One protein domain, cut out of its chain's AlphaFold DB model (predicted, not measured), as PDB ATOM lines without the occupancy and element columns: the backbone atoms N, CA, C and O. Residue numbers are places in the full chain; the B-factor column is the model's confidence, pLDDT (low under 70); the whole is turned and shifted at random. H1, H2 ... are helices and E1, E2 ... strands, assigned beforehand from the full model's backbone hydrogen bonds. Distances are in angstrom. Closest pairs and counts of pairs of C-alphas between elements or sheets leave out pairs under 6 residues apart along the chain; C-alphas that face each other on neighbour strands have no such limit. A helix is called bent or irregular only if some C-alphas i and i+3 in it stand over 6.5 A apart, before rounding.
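Overview. This is residues 139 to 278 of the 294 residues of an uncharacterized protein of Oryzihumus leptocrescens (UniProt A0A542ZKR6). A small body has one very long helix, H4, running out of it as an arm. In the body, H1 lies in the middle, with H2, H3, the first part of H4 and a strongly twisted four-stranded sheet around it. The printed part has 140 residues, in the order H1 H2 E1 E2 E3 E4 H3 H4; the sheet E2 E1 E3 E4 is antiparallel, and the class is mixed. The whole is loose, with a radius of gyration of the C-alphas of 18.9 A, and spans 64 by 35 by 28 A.

Along the chain. H1, residues 147 to 159, begins at C-alpha (130.532, 112.677, 85.533) and is 18.1 A long. H2 is residues 163 to 167, E1 174 to 177, E2 183 to 185, E3 192 to 196 and E4 205 to 209. H3, residues 211 to 224, is 20.0 A long. H4, residues 237 to 276, is 58.0 A long and ends at C-alpha (163.442, 79.157, 84.651); it is irregular, with C-alphas 238 and 241 7.4 A apart.

Arrangement. H1 is the hub. It touches H3, closest C-alphas Leu 154 and Ala 213 at 5.0 A, opposite ways at 36 degrees, only just steep. Residues 148 to 153 alone touch H4, closest C-alphas Val 149 and Ala 247 at 5.2 A, the same way at a steep tilt of 64 degrees. Residues 152 to 156 alone touch H2, closest C-alphas Leu 156 and Ala 163 at 6.8 A. H1 is on the sheet, its C-alpha 159 5.7 A from that of Phe 208 in E4; H2 and H3 only graze the sheet, and H4 is not on it. Hairpin E3 and E4 has N 194 and O 207 at 2.8 A, hairpin E1 and E2 has N 184 and O 176 at 2.8 A, and E1 and E3 have N 193 and O 175 at 2.8 A. Every O i to N i+4 pair is within hydrogen-bond range in H2 and H3, 8 of 9 in H1 and 34 of 36 in H4.

Size, cuts and confidence. The C-alphas farthest apart, of Ala 228 and Gly 277, are 65.6 A apart. Residues 255 to 269 and 271 to 277 stand free. The printed part has no cut; the link H3 to H4 is long. Residues 139 to 144 are under 70 in pLDDT.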
ATOM      1  N   PRO A 139     141.416 109.094  81.269       48.31
ATOM      2  CA  PRO A 139     141.022 109.445  82.613       48.31
ATOM      3  C   PRO A 139     140.369 108.200  83.201       48.31
ATOM      4  O   PRO A 139     139.419 107.666  82.637       48.31
ATOM      5  N   LEU A 140     140.939 107.694  84.289       54.25
ATOM      6  CA  LEU A 140     140.176 106.859  85.195       54.25
ATOM      7  C   LEU A 140     139.202 107.784  85.946       54.25
ATOM      8  O   LEU A 140     139.559 108.932  86.247       54.25
ATOM      9  N   PRO A 141     137.978 107.323  86.233       54.91
ATOM     10  CA  PRO A 141     137.365 106.080  85.769       54.91
ATOM     11  C   PRO A 141     136.968 106.139  84.277       54.91
ATOM     12  O   PRO A 141     136.802 107.214  83.708       54.91
ATOM     13  N   VAL A 142     136.882 104.949  83.671       56.59
ATOM     14  CA  VAL A 142     136.718 104.598  82.240       56.59
ATOM     15  C   VAL A 142     135.857 105.590  81.422       56.59
ATOM     16  O   VAL A 142     134.848 106.076  81.941       56.59
ATOM     17  N   PRO A 143     136.170 105.847  80.128       49.59
ATOM     18  CA  PRO A 143     135.282 106.585  79.224       49.59
ATOM     19  C   PRO A 143     133.831 106.087  79.305       49.59
ATOM     20  O   PRO A 143     133.581 104.894  79.155       49.59
ATOM     21  N   GLY A 144     132.886 107.000  79.552       63.59
ATOM     22  CA  GLY A 144     131.466 106.679  79.742       63.59
ATOM     23  C   GLY A 144     131.015 106.543  81.200       63.59
ATOM     24  O   GLY A 144     129.821 106.374  81.432       63.59
ATOM     25  N   THR A 145     131.922 106.656  82.178       75.06
ATOM     26  CA  THR A 145     131.518 106.818  83.585       75.06
ATOM     27  C   THR A 145     130.772 108.137  83.745       75.06
ATOM     28  O   THR A 145     131.251 109.174  83.280       75.06
ATOM     29  N   ASP A 146     129.617 108.087  84.404       88.38
ATOM     30  CA  ASP A 146     128.834 109.273  84.731       88.38
ATOM     31  C   ASP A 146     129.725 110.345  85.416       88.38
ATOM     32  O   ASP A 146     130.515 110.002  86.307       88.38
ATOM     33  N   PRO A 147     129.669 111.625  84.995       89.69
ATOM     34  CA  PRO A 147     130.532 112.677  85.533       89.69
ATOM     35  C   PRO A 147     130.414 112.893  87.047       89.69
ATOM     36  O   PRO A 147     131.423 113.197  87.686       89.69
ATOM     37  N   ASP A 148     129.220 112.718  87.617       92.50
ATOM     38  CA  ASP A 148     128.972 112.863  89.053       92.50
ATOM     39  C   ASP A 148     129.554 111.670  89.821       92.50
ATOM     40  O   ASP A 148     130.219 111.854  90.846       92.50
ATOM     41  N   VAL A 149     129.415 110.455  89.276       92.06
ATOM     42  CA  VAL A 149     130.073 109.247  89.813       92.06
ATOM     43  C   VAL A 149     131.592 109.407  89.780       92.06
ATOM     44  O   VAL A 149     132.278 109.136  90.768       92.06
ATOM     45  N   ARG A 150     132.135 109.904  88.664       90.06
ATOM     46  CA  ARG A 150     133.568 110.183  88.509       90.06
ATOM     47  C   ARG A 150     134.063 111.205  89.528       90.06
ATOM     48  O   ARG A 150     135.117 110.983  90.125       90.06
ATOM     49  N   LEU A 151     133.342 112.311  89.716       92.88
ATOM     50  CA  LEU A 151     133.683 113.323  90.715       92.88
ATOM     51  C   LEU A 151     133.754 112.702  92.115       92.88
ATOM     52  O   LEU A 151     134.771 112.851  92.794       92.88
ATOM     53  N   LEU A 152     132.709 111.977  92.523       94.25
ATOM     54  CA  LEU A 152     132.638 111.382  93.854       94.25
ATOM     55  C   LEU A 152     133.759 110.356  94.082       94.25
ATOM     56  O   LEU A 152     134.430 110.405  95.110       94.25
ATOM     57  N   LEU A 153     134.040 109.495  93.100       91.75
ATOM     58  CA  LEU A 153     135.147 108.533  93.155       91.75
ATOM     59  C   LEU A 153     136.512 109.207  93.339       91.75
ATOM     60  O   LEU A 153     137.290 108.809  94.206       91.75
ATOM     61  N   LEU A 154     136.809 110.236  92.537       90.56
ATOM     62  CA  LEU A 154     138.075 110.969  92.631       90.56
ATOM     63  C   LEU A 154     138.217 111.673  93.988       90.56
ATOM     64  O   LEU A 154     139.311 111.697  94.557       90.56
ATOM     65  N   ALA A 155     137.119 112.225  94.510       93.31
ATOM     66  CA  ALA A 155     137.096 112.860  95.820       93.31
ATOM     67  C   ALA A 155     137.351 111.845  96.945       93.31
ATOM     68  O   ALA A 155     138.192 112.107  97.807       93.31
ATOM     69  N   LEU A 156     136.707 110.675  96.914       91.88
ATOM     70  CA  LEU A 156     136.882 109.612  97.912       91.88
ATOM     71  C   LEU A 156     138.329 109.102  97.970       91.88
ATOM     72  O   LEU A 156     138.923 109.053  99.047       91.88
ATOM     73  N   ILE A 157     138.919 108.790  96.810       84.50
ATOM     74  CA  ILE A 157     140.253 108.171  96.718       84.50
ATOM     75  C   ILE A 157     141.337 109.021  97.385       84.50
ATOM     76  O   ILE A 157     142.229 108.479  98.035       84.50
ATOM     77  N   GLY A 158     141.300 110.343  97.206       79.94
ATOM     78  CA  GLY A 158     142.409 111.190  97.641       79.94
ATOM     79  C   GLY A 158     142.140 112.087  98.844       79.94
ATOM     80  O   GLY A 158     143.077 112.737  99.297       79.94
ATOM     81  N   SER A 159     140.915 112.120  99.378       88.00
ATOM     82  CA  SER A 159     140.591 112.924 100.566       88.00
ATOM     83  C   SER A 159     140.574 112.126 101.879       88.00
ATOM     84  O   SER A 159     140.655 112.729 102.951       88.00
ATOM     85  N   GLY A 160     140.476 110.791 101.833       86.75
ATOM     86  CA  GLY A 160     140.364 109.963 103.046       86.75
ATOM     87  C   GLY A 160     139.076 110.225 103.841       86.75
ATOM     88  O   GLY A 160     139.081 110.222 105.071       86.75
ATOM     89  N   THR A 161     137.983 110.528 103.144       91.56
ATOM     90  CA  THR A 161     136.656 110.763 103.734       91.56
ATOM     91  C   THR A 161     135.657 109.725 103.241       91.56
ATOM     92  O   THR A 161     135.898 109.060 102.230       91.56
ATOM     93  N   THR A 162     134.548 109.563 103.963       92.56
ATOM     94  CA  THR A 162     133.437 108.710 103.525       92.56
ATOM     95  C   THR A 162     132.529 109.464 102.552       92.56
ATOM     96  O   THR A 162     132.553 110.694 102.462       92.56
ATOM     97  N   ALA A 163     131.700 108.729 101.802       93.44
ATOM     98  CA  ALA A 163     130.738 109.349 100.891       93.44
ATOM     99  C   ALA A 163     129.746 110.235 101.655       93.44
ATOM    100  O   ALA A 163     129.455 111.343 101.213       93.44
ATOM    101  N   TYR A 164     129.288 109.784 102.826       93.38
ATOM    102  CA  TYR A 164     128.402 110.555 103.694       93.38
ATOM    103  C   TYR A 164     129.010 111.914 104.065       93.38
ATOM    104  O   TYR A 164     128.364 112.952 103.933       93.38
ATOM    105  N   GLU A 165     130.280 111.918 104.461       95.62
ATOM    106  CA  GLU A 165     130.981 113.132 104.874       95.62
ATOM    107  C   GLU A 165     131.176 114.111 103.724       95.62
ATOM    108  O   GLU A 165     130.919 115.300 103.900       95.62
ATOM    109  N   LEU A 166     131.582 113.623 102.545       95.44
ATOM    110  CA  LEU A 166     131.737 114.458 101.352       95.44
ATOM    111  C   LEU A 166     130.412 115.057 100.895       95.44
ATOM    112  O   LEU A 166     130.349 116.242 100.578       95.44
ATOM    113  N   LEU A 167     129.349 114.255 100.866       95.69
ATOM    114  CA  LEU A 167     128.025 114.712 100.443       95.69
ATOM    115  C   LEU A 167     127.401 115.690 101.449       95.69
ATOM    116  O   LEU A 167     126.530 116.472 101.076       95.69
ATOM    117  N   GLY A 168     127.879 115.694 102.696       95.31
ATOM    118  CA  GLY A 168     127.526 116.685 103.709       95.31
ATOM    119  C   GLY A 168     128.254 118.032 103.584       95.31
ATOM    120  O   GLY A 168     127.863 118.981 104.267       95.31
ATOM    121  N   VAL A 169     129.292 118.142 102.745       97.06
ATOM    122  CA  VAL A 169     130.058 119.387 102.559       97.06
ATOM    123  C   VAL A 169     129.242 120.410 101.771       97.06
ATOM    124  O   VAL A 169     128.695 120.115 100.704       97.06
ATOM    125  N   ARG A 170     129.207 121.645 102.275       97.38
ATOM    126  CA  ARG A 170     128.527 122.776 101.632       97.38
ATOM    127  C   ARG A 170     129.507 123.696 100.913       97.38
ATOM    128  O   ARG A 170     130.710 123.647 101.156       97.38
ATOM    129  N   VAL A 171     129.003 124.568 100.046       97.12
ATOM    130  CA  VAL A 171     129.829 125.543  99.312       97.12
ATOM    131  C   VAL A 171     130.664 126.417 100.252       97.12
ATOM    132  O   VAL A 171     131.851 126.617 100.009       97.12
ATOM    133  N   GLY A 172     130.079 126.887 101.357       97.56
ATOM    134  CA  GLY A 172     130.772 127.690 102.370       97.56
ATOM    135  C   GLY A 172     131.822 126.924 103.183       97.56
ATOM    136  O   GLY A 172     132.603 127.544 103.895       97.56
ATOM    137  N   ASP A 173     131.867 125.597 103.068       98.25
ATOM    138  CA  ASP A 173     132.824 124.745 103.773       98.25
ATOM    139  C   ASP A 173     134.086 124.451 102.941       98.25
ATOM    140  O   ASP A 173     134.943 123.677 103.378       98.25
ATOM    141  N   ALA A 174     134.205 125.041 101.746       98.19
ATOM    142  CA  ALA A 174     135.290 124.789 100.808       98.19
ATOM    143  C   ALA A 174     136.065 126.056 100.440       98.19
ATOM    144  O   ALA A 174     135.492 127.073 100.041       98.19
ATOM    145  N   GLY A 175     137.391 125.975 100.505       97.75
ATOM    146  CA  GLY A 175     138.236 127.071 100.063       97.75
ATOM    147  C   GLY A 175     139.706 126.939 100.413       97.75
ATOM    148  O   GLY A 175     140.275 125.848 100.355       97.75
ATOM    149  N   SER A 176     140.334 128.068 100.723       97.56
ATOM    150  CA  SER A 176     141.702 128.112 101.236       97.56
ATOM    151  C   SER A 176     141.711 127.932 102.751       97.56
ATOM    152  O   SER A 176     140.663 127.965 103.396       97.56
ATOM    153  N   LEU A 177     142.890 127.726 103.332       97.19
ATOM    154  CA  LEU A 177     143.055 127.805 104.781       97.19
ATOM    155  C   LEU A 177     143.569 129.182 105.192       97.19
ATOM    156  O   LEU A 177     144.303 129.828 104.443       97.19
ATOM    157  N   ASP A 178     143.214 129.604 106.399       96.12
ATOM    158  CA  ASP A 178     143.911 130.674 107.104       96.12
ATOM    159  C   ASP A 178     145.086 130.130 107.944       96.12
ATOM    160  O   ASP A 178     145.388 128.932 107.957       96.12
ATOM    161  N   ALA A 179     145.768 131.020 108.668       95.38
ATOM    162  CA  ALA A 179     146.908 130.655 109.509       95.38
ATOM    163  C   ALA A 179     146.543 129.737 110.695       95.38
ATOM    164  O   ALA A 179     147.419 129.051 111.225       95.38
ATOM    165  N   ALA A 180     145.275 129.716 111.119       94.56
ATOM    166  CA  ALA A 180     144.775 128.823 112.165       94.56
ATOM    167  C   ALA A 180     144.347 127.451 111.608       94.56
ATOM    168  O   ALA A 180     144.114 126.516 112.378       94.56
ATOM    169  N   GLY A 181     144.289 127.307 110.281       94.81
ATOM    170  CA  GLY A 181     143.804 126.106 109.614       94.81
ATOM    171  C   GLY A 181     142.280 126.048 109.533       94.81
ATOM    172  O   GLY A 181     141.729 124.952 109.415       94.81
ATOM    173  N   GLU A 182     141.603 127.193 109.622       96.12
ATOM    174  CA  GLU A 182     140.178 127.311 109.321       96.12
ATOM    175  C   GLU A 182     139.963 127.589 107.836       96.12
ATOM    176  O   GLU A 182     140.789 128.219 107.175       96.12
ATOM    177  N   VAL A 183     138.850 127.086 107.299       97.75
ATOM    178  CA  VAL A 183     138.520 127.273 105.885       97.75
ATOM    179  C   VAL A 183     137.981 128.682 105.654       97.75
ATOM    180  O   VAL A 183     137.013 129.101 106.289       97.75
ATOM    181  N   VAL A 184     138.583 129.379 104.694       97.31
ATOM    182  CA  VAL A 184     138.097 130.642 104.135       97.31
ATOM    183  C   VAL A 184     137.439 130.335 102.784       97.31
ATOM    184  O   VAL A 184     138.132 129.828 101.900       97.31
ATOM    185  N   PRO A 185     136.133 130.621 102.593       97.19
ATOM    186  CA  PRO A 185     135.411 130.250 101.376       97.19
ATOM    187  C   PRO A 185     136.051 130.811 100.102       97.19
ATOM    188  O   PRO A 185     136.143 132.026  99.923       97.19
ATOM    189  N   ASP A 186     136.476 129.918  99.210       95.94
ATOM    190  CA  ASP A 186     137.121 130.257  97.939       95.94
ATOM    191  C   ASP A 186     137.190 129.026  97.027       95.94
ATOM    192  O   ASP A 186     138.166 128.278  97.021       95.94
ATOM    193  N   LEU A 187     136.166 128.809  96.205       94.06
ATOM    194  CA  LEU A 187     136.121 127.647  95.308       94.06
ATOM    195  C   LEU A 187     137.271 127.618  94.285       94.06
ATOM    196  O   LEU A 187     137.603 126.557  93.756       94.06
ATOM    197  N   ALA A 188     137.906 128.762  94.014       92.50
ATOM    198  CA  ALA A 188     139.062 128.841  93.132       92.50
ATOM    199  C   ALA A 188     140.381 128.470  93.838       92.50
ATOM    200  O   ALA A 188     141.409 128.394  93.159       92.50
ATOM    201  N   ALA A 189     140.367 128.188  95.145       95.69
ATOM    202  CA  ALA A 189     141.543 127.800  95.917       95.69
ATOM    203  C   ALA A 189     142.219 126.536  95.360       95.69
ATOM    204  O   ALA A 189     141.538 125.559  95.055       95.69
ATOM    205  N   GLU A 190     143.548 126.534  95.234       92.69
ATOM    206  CA  GLU A 190     144.359 125.338  94.968       92.69
ATOM    207  C   GLU A 190     145.540 125.263  95.956       92.69
ATOM    208  O   GLU A 190     146.342 126.201  95.990       92.69
ATOM    209  N   PRO A 191     145.666 124.180  96.752       91.69
ATOM    210  CA  PRO A 191     144.732 123.048  96.890       91.69
ATOM    211  C   PRO A 191     143.356 123.486  97.428       91.69
ATOM    212  O   PRO A 191     143.264 124.471  98.147       91.69
ATOM    213  N   LEU A 192     142.281 122.764  97.104       96.56
ATOM    214  CA  LEU A 192     140.953 123.075  97.650       96.56
ATOM    215  C   LEU A 192     140.763 122.328  98.975       96.56
ATOM    216  O   LEU A 192     140.668 121.098  98.976       96.56
ATOM    217  N   ALA A 193     140.736 123.056 100.090       97.50
ATOM    218  CA  ALA A 193     140.467 122.503 101.411       97.50
ATOM    219  C   ALA A 193     138.958 122.347 101.629       97.50
ATOM    220  O   ALA A 193     138.184 123.226 101.254       97.50
ATOM    221  N   LEU A 194     138.555 121.244 102.258       97.88
ATOM    222  CA  LEU A 194     137.177 120.967 102.657       97.88
ATOM    223  C   LEU A 194     137.108 120.815 104.173       97.88
ATOM    224  O   LEU A 194     137.797 119.967 104.742       97.88
ATOM    225  N   SER A 195     136.243 121.593 104.814       97.69
ATOM    226  CA  SER A 195     135.833 121.375 106.197       97.69
ATOM    227  C   SER A 195     134.643 120.421 106.206       97.69
ATOM    228  O   SER A 195     133.671 120.658 105.500       97.69
ATOM    229  N   PHE A 196     134.663 119.372 107.019       96.81
ATOM    230  CA  PHE A 196     133.567 118.402 107.094       96.81
ATOM    231  C   PHE A 196     133.289 117.974 108.538       96.81
ATOM    232  O   PHE A 196     134.147 118.085 109.419       96.81
ATOM    233  N   ALA A 197     132.069 117.502 108.789       95.81
ATOM    234  CA  ALA A 197     131.692 116.883 110.054       95.81
ATOM    235  C   ALA A 197     131.983 115.373 109.979       95.81
ATOM    236  O   ALA A 197     131.462 114.734 109.066       95.81
ATOM    237  N   PRO A 198     132.800 114.804 110.884       93.50
ATOM    238  CA  PRO A 198     133.058 113.368 110.893       93.50
ATOM    239  C   PRO A 198     131.791 112.555 111.172       93.50
ATOM    240  O   PRO A 198     130.986 112.941 112.021       93.50
ATOM    241  N   GLU A 199     131.661 111.410 110.509       89.31
ATOM    242  CA  GLU A 199     130.534 110.483 110.676       89.31
ATOM    243  C   GLU A 199     130.438 109.933 112.108       89.31
ATOM    244  O   GLU A 199     129.357 109.912 112.696       89.31
ATOM    245  N   ASP A 200     131.581 109.617 112.724       87.62
ATOM    246  CA  ASP A 200     131.675 109.140 114.115       87.62
ATOM    247  C   ASP A 200     131.385 110.237 115.167       87.62
ATOM    248  O   ASP A 200     131.460 110.003 116.376       87.62
ATOM    249  N   GLY A 201     131.073 111.458 114.721       85.81
ATOM    250  CA  GLY A 201     130.917 112.639 115.560       85.81
ATOM    251  C   GLY A 201     132.247 113.286 115.969       85.81
ATOM    252  O   GLY A 201     133.343 112.798 115.695       85.81
ATOM    253  N   GLY A 202     132.157 114.447 116.625       89.38
ATOM    254  CA  GLY A 202     133.315 115.224 117.083       89.38
ATOM    255  C   GLY A 202     133.489 116.567 116.362       89.38
ATOM    256  O   GLY A 202     132.578 117.032 115.673       89.38
ATOM    257  N   PRO A 203     134.634 117.247 116.560       92.88
ATOM    258  CA  PRO A 203     134.879 118.543 115.938       92.88
ATOM    259  C   PRO A 203     135.065 118.399 114.425       92.88
ATOM    260  O   PRO A 203     135.586 117.389 113.947       92.88
ATOM    261  N   ARG A 204     134.701 119.450 113.680       95.00
ATOM    262  CA  ARG A 204     134.922 119.503 112.230       95.00
ATOM    263  C   ARG A 204     136.392 119.287 111.889       95.00
ATOM    264  O   ARG A 204     137.285 119.829 112.552       95.00
ATOM    265  N   ARG A 205     136.629 118.527 110.827       96.44
ATOM    266  CA  ARG A 205     137.958 118.191 110.313       96.44
ATOM    267  C   ARG A 205     138.168 118.800 108.939       96.44
ATOM    268  O   ARG A 205     137.212 119.158 108.263       96.44
ATOM    269  N   VAL A 206     139.431 118.916 108.552       97.19
ATOM    270  CA  VAL A 206     139.845 119.402 107.239       97.19
ATOM    271  C   VAL A 206     140.433 118.254 106.428       97.19
ATOM    272  O   VAL A 206     141.203 117.440 106.943       97.19
ATOM    273  N   THR A 207     140.087 118.215 105.148       96.56
ATOM    274  CA  THR A 207     140.769 117.429 104.118       96.56
ATOM    275  C   THR A 207     141.040 118.306 102.893       96.56
ATOM    276  O   THR A 207     140.655 119.473 102.870       96.56
ATOM    277  N   PHE A 208     141.701 117.766 101.874       95.69
ATOM    278  CA  PHE A 208     141.968 118.466 100.623       95.69
ATOM    279  C   PHE A 208     141.497 117.626  99.443       95.69
ATOM    280  O   PHE A 208     141.709 116.412  99.406       95.69
ATOM    281  N   LEU A 209     140.882 118.274  98.454       93.88
ATOM    282  CA  LEU A 209     140.550 117.609  97.203       93.88
ATOM    283  C   LEU A 209     141.803 117.456  96.333       93.88
ATOM    284  O   LEU A 209     142.519 118.438  96.108       93.88
ATOM    285  N   PRO A 210     142.047 116.255  95.782       88.62
ATOM    286  CA  PRO A 210     143.065 116.062  94.760       88.62
ATOM    287  C   PRO A 210     142.830 116.969  93.546       88.62
ATOM    288  O   PRO A 210     141.673 117.266  93.234       88.62
ATOM    289  N   PRO A 211     143.883 117.340  92.795       87.31
ATOM    290  CA  PRO A 211     143.752 118.226  91.637       87.31
ATOM    291  C   PRO A 211     142.709 117.756  90.614       87.31
ATOM    292  O   PRO A 211     141.908 118.558  90.141       87.31
ATOM    293  N   ASP A 212     142.649 116.452  90.332       87.06
ATOM    294  CA  ASP A 212     141.687 115.895  89.373       87.06
ATOM    295  C   ASP A 212     140.243 115.936  89.897       87.06
ATOM    296  O   ASP A 212     139.314 116.204  89.132       87.06
ATOM    297  N   ALA A 213     140.045 115.720  91.203       91.75
ATOM    298  CA  ALA A 213     138.735 115.833  91.843       91.75
ATOM    299  C   ALA A 213     138.263 117.294  91.868       91.75
ATOM    300  O   ALA A 213     137.113 117.583  91.555       91.75
ATOM    301  N   ARG A 214     139.174 118.228  92.168       93.69
ATOM    302  CA  ARG A 214     138.922 119.670  92.110       93.69
ATOM    303  C   ARG A 214     138.565 120.121  90.691       93.69
ATOM    304  O   ARG A 214     137.601 120.858  90.518       93.69
ATOM    305  N   ALA A 215     139.300 119.668  89.677       89.50
ATOM    306  CA  ALA A 215     139.002 119.991  88.283       89.50
ATOM    307  C   ALA A 215     137.623 119.457  87.858       89.50
ATOM    308  O   ALA A 215     136.852 120.181  87.228       89.50
ATOM    309  N   ALA A 216     137.287 118.220  88.246       91.25
ATOM    310  CA  ALA A 216     135.960 117.657  88.023       91.25
ATOM    311  C   ALA A 216     134.874 118.474  88.742       91.25
ATOM    312  O   ALA A 216     133.871 118.817  88.124       91.25
ATOM    313  N   LEU A 217     135.101 118.860  90.002       94.06
ATOM    314  CA  LEU A 217     134.172 119.678  90.778       94.06
ATOM    315  C   LEU A 217     133.901 121.012  90.082       94.06
ATOM    316  O   LEU A 217     132.748 121.354  89.855       94.06
ATOM    317  N   LEU A 218     134.947 121.742  89.689       92.31
ATOM    318  CA  LEU A 218     134.798 123.038  89.021       92.31
ATOM    319  C   LEU A 218     134.022 122.931  87.702       92.31
ATOM    320  O   LEU A 218     133.208 123.807  87.413       92.31
ATOM    321  N   ALA A 219     134.219 121.853  86.935       90.50
ATOM    322  CA  ALA A 219     133.429 121.594  85.732       90.50
ATOM    323  C   ALA A 219     131.937 121.409  86.061       90.50
ATOM    324  O   ALA A 219     131.089 122.031  85.427       90.50
ATOM    325  N   ARG A 220     131.613 120.633  87.107       90.06
ATOM    326  CA  ARG A 220     130.224 120.428  87.555       90.06
ATOM    327  C   ARG A 220     129.589 121.700  88.111       90.06
ATOM    328  O   ARG A 220     128.432 121.988  87.824       90.06
ATOM    329  N   LEU A 221     130.340 122.492  88.874       91.75
ATOM    330  CA  LEU A 221     129.861 123.762  89.421       91.75
ATOM    331  C   LEU A 221     129.554 124.781  88.316       91.75
ATOM    332  O   LEU A 221     128.556 125.492  88.411       91.75
ATOM    333  N   ALA A 222     130.350 124.812  87.244       89.69
ATOM    334  CA  ALA A 222     130.090 125.677  86.095       89.69
ATOM    335  C   ALA A 222     128.744 125.370  85.408       89.69
ATOM    336  O   ALA A 222     128.104 126.280  84.887       89.69
ATOM    337  N   GLU A 223     128.292 124.113  85.442       89.12
ATOM    338  CA  GLU A 223     126.993 123.696  84.896       89.12
ATOM    339  C   GLU A 223     125.814 123.988  85.840       89.12
ATOM    340  O   GLU A 223     124.702 124.231  85.377       89.12
ATOM    341  N   ARG A 224     126.046 123.979  87.161       85.50
ATOM    342  CA  ARG A 224     125.005 124.184  88.188       85.50
ATOM    343  C   ARG A 224     124.590 125.649  88.366       85.50
ATOM    344  O   ARG A 224     123.560 125.910  88.981       85.50
ATOM    345  N   GLY A 225     125.350 126.594  87.813       79.69
ATOM    346  CA  GLY A 225     125.095 128.025  87.975       79.69
ATOM    347  C   GLY A 225     125.470 128.544  89.373       79.69
ATOM    348  O   GLY A 225     126.237 127.900  90.089       79.69
ATOM    349  N   PRO A 226     124.988 129.739  89.766       86.69
ATOM    350  CA  PRO A 226     125.306 130.330  91.064       86.69
ATOM    351  C   PRO A 226     124.770 129.478  92.220       86.69
ATOM    352  O   PRO A 226     123.595 129.121  92.221       86.69
ATOM    353  N   LEU A 227     125.618 129.210  93.215       90.00
ATOM    354  CA  LEU A 227     125.258 128.486  94.436       90.00
ATOM    355  C   LEU A 227     125.406 129.390  95.662       90.00
ATOM    356  O   LEU A 227     126.330 130.206  95.739       90.00
ATOM    357  N   ALA A 228     124.505 129.225  96.623       94.56
ATOM    358  CA  ALA A 228     124.585 129.831  97.941       94.56
ATOM    359  C   ALA A 228     125.550 129.040  98.853       94.56
ATOM    360  O   ALA A 228     125.785 127.852  98.622       94.56
ATOM    361  N   PRO A 229     126.118 129.658  99.906       96.19
ATOM    362  CA  PRO A 229     127.048 128.985 100.820       96.19
ATOM    363  C   PRO A 229     126.499 127.710 101.476       96.19
ATOM    364  O   PRO A 229     127.266 126.807 101.806       96.19
ATOM    365  N   GLU A 230     125.189 127.633 101.687       96.25
ATOM    366  CA  GLU A 230     124.488 126.503 102.289       96.25
ATOM    367  C   GLU A 230     124.214 125.343 101.324       96.25
ATOM    368  O   GLU A 230     123.878 124.248 101.787       96.25
ATOM    369  N   ASP A 231     124.382 125.562 100.019       95.81
ATOM    370  CA  ASP A 231     124.118 124.543  99.010       95.81
ATOM    371  C   ASP A 231     125.150 123.406  99.079       95.81
ATOM    372  O   ASP A 231     126.324 123.640  99.395       95.81
ATOM    373  N   PRO A 232     124.760 122.164  98.735       96.00
ATOM    374  CA  PRO A 232     125.687 121.042  98.644       96.00
ATOM    375  C   PRO A 232     126.793 121.292  97.619       96.00
ATOM    376  O   PRO A 232     126.519 121.625  96.457       96.00
ATOM    377  N   LEU A 233     128.041 121.067  98.035       96.44
ATOM    378  CA  LEU A 233     129.212 121.328  97.205       96.44
ATOM    379  C   LEU A 233     129.320 120.333  96.048       96.44
ATOM    380  O   LEU A 233     129.361 120.745  94.893       96.44
ATOM    381  N   LEU A 234     129.377 119.032  96.351       93.94
ATOM    382  CA  LEU A 234     129.692 118.018  95.343       93.94
ATOM    383  C   LEU A 234     128.497 117.751  94.428       93.94
ATOM    384  O   LEU A 234     128.580 118.000  93.227       93.94
ATOM    385  N   LEU A 235     127.391 117.264  94.993       92.31
ATOM    386  CA  LEU A 235     126.240 116.768  94.239       92.31
ATOM    387  C   LEU A 235     124.931 117.384  94.747       92.31
ATOM    388  O   LEU A 235     124.801 117.602  95.952       92.31
ATOM    389  N   PRO A 236     123.942 117.627  93.870       86.75
ATOM    390  CA  PRO A 236     122.578 117.930  94.293       86.75
ATOM    391  C   PRO A 236     121.997 116.826  95.202       86.75
ATOM    392  O   PRO A 236     122.297 115.648  94.986       86.75
ATOM    393  N   PRO A 237     121.119 117.156  96.172       85.19
ATOM    394  CA  PRO A 237     120.543 116.165  97.088       85.19
ATOM    395  C   PRO A 237     119.801 115.031  96.372       85.19
ATOM    396  O   PRO A 237     119.886 113.878  96.789       85.19
ATOM    397  N   ASP A 238     119.123 115.355  95.270       87.88
ATOM    398  CA  ASP A 238     118.264 114.423  94.534       87.88
ATOM    399  C   ASP A 238     119.050 113.312  93.820       87.88
ATOM    400  O   ASP A 238     118.505 112.242  93.555       87.88
ATOM    401  N   THR A 239     120.332 113.543  93.515       88.38
ATOM    402  CA  THR A 239     121.200 112.561  92.844       88.38
ATOM    403  C   THR A 239     122.228 111.935  93.781       88.38
ATOM    404  O   THR A 239     122.777 110.883  93.463       88.38
ATOM    405  N   ALA A 240     122.454 112.521  94.961       90.25
ATOM    406  CA  ALA A 240     123.519 112.134  95.884       90.25
ATOM    407  C   ALA A 240     123.518 110.638  96.250       90.25
ATOM    408  O   ALA A 240     124.566 109.999  96.191       90.25
ATOM    409  N   VAL A 241     122.354 110.068  96.591       91.44
ATOM    410  CA  VAL A 241     122.241 108.657  97.010       91.44
ATOM    411  C   VAL A 241     122.545 107.706  95.853       91.44
ATOM    412  O   VAL A 241     123.417 106.852  95.976       91.44
ATOM    413  N   ALA A 242     121.882 107.891  94.709       92.19
ATOM    414  CA  ALA A 242     122.077 107.037  93.538       92.19
ATOM    415  C   ALA A 242     123.523 107.105  93.014       92.19
ATOM    416  O   ALA A 242     124.109 106.087  92.648       92.19
ATOM    417  N   THR A 243     124.130 108.297  93.025       92.62
ATOM    418  CA  THR A 243     125.531 108.474  92.632       92.62
ATOM    419  C   THR A 243     126.492 107.813  93.620       92.62
ATOM    420  O   THR A 243     127.495 107.246  93.189       92.62
ATOM    421  N   ALA A 244     126.203 107.846  94.925       92.50
ATOM    422  CA  ALA A 244     127.011 107.161  95.931       92.50
ATOM    423  C   ALA A 244     126.983 105.637  95.754       92.50
ATOM    424  O   ALA A 244     128.041 105.012  95.762       92.50
ATOM    425  N   GLU A 245     125.806 105.053  95.516       92.12
ATOM    426  CA  GLU A 245     125.665 103.618  95.227       92.12
ATOM    427  C   GLU A 245     126.419 103.220  93.948       92.12
ATOM    428  O   GLU A 245     127.133 102.215  93.920       92.12
ATOM    429  N   ALA A 246     126.323 104.034  92.892       90.44
ATOM    430  CA  ALA A 246     127.056 103.797  91.652       90.44
ATOM    431  C   ALA A 246     128.579 103.937  91.831       90.44
ATOM    432  O   ALA A 246     129.341 103.141  91.278       90.44
ATOM    433  N   ALA A 247     129.037 104.915  92.617       89.75
ATOM    434  CA  ALA A 247     130.448 105.073  92.954       89.75
ATOM    435  C   ALA A 247     130.972 103.876  93.757       89.75
ATOM    436  O   ALA A 247     132.056 103.379  93.459       89.75
ATOM    437  N   ASP A 248     130.199 103.362  94.713       88.44
ATOM    438  CA  ASP A 248     130.569 102.165  95.474       88.44
ATOM    439  C   ASP A 248     130.711 100.936  94.563       88.44
ATOM    440  O   ASP A 248     131.743 100.262  94.577       88.44
ATOM    441  N   ALA A 249     129.744 100.716  93.664       87.00
ATOM    442  CA  ALA A 249     129.800  99.626  92.691       87.00
ATOM    443  C   ALA A 249     131.034  99.712  91.773       87.00
ATOM    444  O   ALA A 249     131.710  98.709  91.529       87.00
ATOM    445  N   VAL A 250     131.368 100.912  91.283       86.75
ATOM    446  CA  VAL A 250     132.572 101.125  90.462       86.75
ATOM    447  C   VAL A 250     133.846 100.921  91.285       86.75
ATOM    448  O   VAL A 250     134.792 100.307  90.795       86.75
ATOM    449  N   SER A 251     133.882 101.400  92.529       85.06
ATOM    450  CA  SER A 251     135.015 101.209  93.439       85.06
ATOM    451  C   SER A 251     135.275  99.721  93.701       85.06
ATOM    452  O   SER A 251     136.403  99.254  93.535       85.06
ATOM    453  N   ALA A 252     134.224  98.953  94.007       84.81
ATOM    454  CA  ALA A 252     134.302  97.510  94.202       84.81
ATOM    455  C   ALA A 252     134.849  96.793  92.956       84.81
ATOM    456  O   ALA A 252     135.780  95.995  93.068       84.81
ATOM    457  N   ALA A 253     134.352  97.146  91.766       84.19
ATOM    458  CA  ALA A 253     134.837  96.586  90.506       84.19
ATOM    459  C   ALA A 253     136.315  96.928  90.229       84.19
ATOM    460  O   ALA A 253     137.067  96.089  89.731       84.19
ATOM    461  N   LEU A 254     136.762  98.143  90.568       82.44
ATOM    462  CA  LEU A 254     138.170  98.539  90.434       82.44
ATOM    463  C   LEU A 254     139.076  97.766  91.400       82.44
ATOM    464  O   LEU A 254     140.174  97.361  91.012       82.44
ATOM    465  N   ILE A 255     138.626  97.546  92.639       80.81
ATOM    466  CA  ILE A 255     139.353  96.746  93.634       80.81
ATOM    467  C   ILE A 255     139.455  95.289  93.172       80.81
ATOM    468  O   ILE A 255     140.539  94.710  93.228       80.81
ATOM    469  N   GLU A 256     138.359  94.710  92.682       79.19
ATOM    470  CA  GLU A 256     138.334  93.350  92.136       79.19
ATOM    471  C   GLU A 256     139.293  93.211  90.948       79.19
ATOM    472  O   GLU A 256     140.179  92.358  90.976       79.19
ATOM    473  N   ALA A 257     139.224  94.121  89.973       80.50
ATOM    474  CA  ALA A 257     140.139  94.128  88.835       80.50
ATOM    475  C   ALA A 257     141.611  94.268  89.269       80.50
ATOM    476  O   ALA A 257     142.494  93.601  88.726       80.50
ATOM    477  N   GLY A 258     141.894  95.111  90.269       77.88
ATOM    478  CA  GLY A 258     143.231  95.242  90.849       77.88
ATOM    479  C   GLY A 258     143.713  93.949  91.516       77.88
ATOM    480  O   GLY A 258     144.860  93.539  91.320       77.88
ATOM    481  N   ASN A 259     142.836  93.274  92.259       78.38
ATOM    482  CA  ASN A 259     143.125  91.979  92.870       78.38
ATOM    483  C   ASN A 259     143.390  90.902  91.816       78.38
ATOM    484  O   ASN A 259     144.363  90.159  91.946       78.38
ATOM    485  N   ASP A 260     142.602  90.860  90.745       80.62
ATOM    486  CA  ASP A 260     142.792  89.920  89.641       80.62
ATOM    487  C   ASP A 260     144.130  90.130  88.933       80.62
ATOM    488  O   ASP A 260     144.857  89.164  88.687       80.62
ATOM    489  N   VAL A 261     144.505  91.387  88.667       81.19
ATOM    490  CA  VAL A 261     145.823  91.726  88.108       81.19
ATOM    491  C   VAL A 261     146.939  91.271  89.046       81.19
ATOM    492  O   VAL A 261     147.899  90.649  88.586       81.19
ATOM    493  N   ASN A 262     146.814  91.516  90.352       75.44
ATOM    494  CA  ASN A 262     147.802  91.075  91.337       75.44
ATOM    495  C   ASN A 262     147.924  89.545  91.372       75.44
ATOM    496  O   ASN A 262     149.034  89.013  91.329       75.44
ATOM    497  N   VAL A 263     146.802  88.821  91.391       85.38
ATOM    498  CA  VAL A 263     146.780  87.351  91.372       85.38
ATOM    499  C   VAL A 263     147.393  86.813  90.080       85.38
ATOM    500  O   VAL A 263     148.209  85.888  90.131       85.38
ATOM    501  N   ALA A 264     147.043  87.386  88.928       82.19
ATOM    502  CA  ALA A 264     147.603  87.006  87.636       82.19
ATOM    503  C   ALA A 264     149.117  87.255  87.583       82.19
ATOM    504  O   ALA A 264     149.865  86.373  87.158       82.19
ATOM    505  N   LEU A 265     149.584  88.405  88.083       81.94
ATOM    506  CA  LEU A 265     151.006  88.733  88.170       81.94
ATOM    507  C   LEU A 265     151.753  87.756  89.087       81.94
ATOM    508  O   LEU A 265     152.817  87.259  88.712       81.94
ATOM    509  N   CYS A 266     151.197  87.429  90.256       84.31
ATOM    510  CA  CYS A 266     151.773  86.436  91.163       84.31
ATOM    511  C   CYS A 266     151.852  85.044  90.521       84.31
ATOM    512  O   CYS A 266     152.876  84.374  90.660       84.31
ATOM    513  N   ARG A 267     150.810  84.616  89.793       84.88
ATOM    514  CA  ARG A 267     150.818  83.342  89.055       84.88
ATOM    515  C   ARG A 267     151.890  83.336  87.972       84.88
ATOM    516  O   ARG A 267     152.740  82.456  88.002       84.88
ATOM    517  N   ALA A 268     151.914  84.350  87.109       85.06
ATOM    518  CA  ALA A 268     152.898  84.467  86.034       85.06
ATOM    519  C   ALA A 268     154.340  84.518  86.568       85.06
ATOM    520  O   ALA A 268     155.227  83.861  86.032       85.06
ATOM    521  N   THR A 269     154.570  85.238  87.670       80.62
ATOM    522  CA  THR A 269     155.876  85.285  88.345       80.62
ATOM    523  C   THR A 269     156.258  83.917  88.919       80.62
ATOM    524  O   THR A 269     157.402  83.481  88.792       80.62
ATOM    525  N   GLY A 270     155.302  83.207  89.524       81.50
ATOM    526  CA  GLY A 270     155.509  81.849  90.020       81.50
ATOM    527  C   GLY A 270     155.807  80.849  88.900       81.50
ATOM    528  O   GLY A 270     156.729  80.048  89.036       81.50
ATOM    529  N   ASP A 271     155.076  80.917  87.788       87.00
ATOM    530  CA  ASP A 271     155.293  80.079  86.604       87.00
ATOM    531  C   ASP A 271     156.661  80.350  85.978       87.00
ATOM    532  O   ASP A 271     157.410  79.406  85.722       87.00
ATOM    533  N   PHE A 272     157.046  81.625  85.856       82.19
ATOM    534  CA  PHE A 272     158.382  82.023  85.427       82.19
ATOM    535  C   PHE A 272     159.470  81.384  86.305       82.19
ATOM    536  O   PHE A 272     160.401  80.771  85.784       82.19
ATOM    537  N   PHE A 273     159.349  81.445  87.636       81.88
ATOM    538  CA  PHE A 273     160.339  80.818  88.518       81.88
ATOM    539  C   PHE A 273     160.310  79.286  88.493       81.88
ATOM    540  O   PHE A 273     161.360  78.671  88.676       81.88
ATOM    541  N   ARG A 274     159.158  78.647  88.245       81.62
ATOM    542  CA  ARG A 274     159.095  77.185  88.060       81.62
ATOM    543  C   ARG A 274     159.789  76.743  86.775       81.62
ATOM    544  O   ARG A 274     160.493  75.738  86.790       81.62
ATOM    545  N   GLU A 275     159.605  77.484  85.688       84.75
ATOM    546  CA  GLU A 275     160.176  77.150  84.381       84.75
ATOM    547  C   GLU A 275     161.681  77.471  84.307       84.75
ATOM    548  O   GLU A 275     162.493  76.666  83.830       84.75
ATOM    549  N   TRP A 276     162.086  78.629  84.828       77.62
ATOM    550  CA  TRP A 276     163.442  79.157  84.651       77.62
ATOM    551  C   TRP A 276     164.338  78.989  85.888       77.62
ATOM    552  O   TRP A 276     165.564  79.079  85.772       77.62
ATOM    553  N   GLY A 277     163.761  78.638  87.041       72.50
ATOM    554  CA  GLY A 277     164.441  78.569  88.336       72.50
ATOM    555  C   GLY A 277     164.535  79.936  89.025       72.50
ATOM    556  O   GLY A 277     164.331  80.982  88.410       72.50
ATOM    557  N   MET A 278     164.866  79.940  90.320       74.38
ATOM    558  CA  MET A 278     165.091  81.182  91.074       74.38
ATOM    559  C   MET A 278     166.245  81.999  90.461       74.38
ATOM    560  O   MET A 278     167.202  81.404  89.951       74.38
TER     561      MET A 278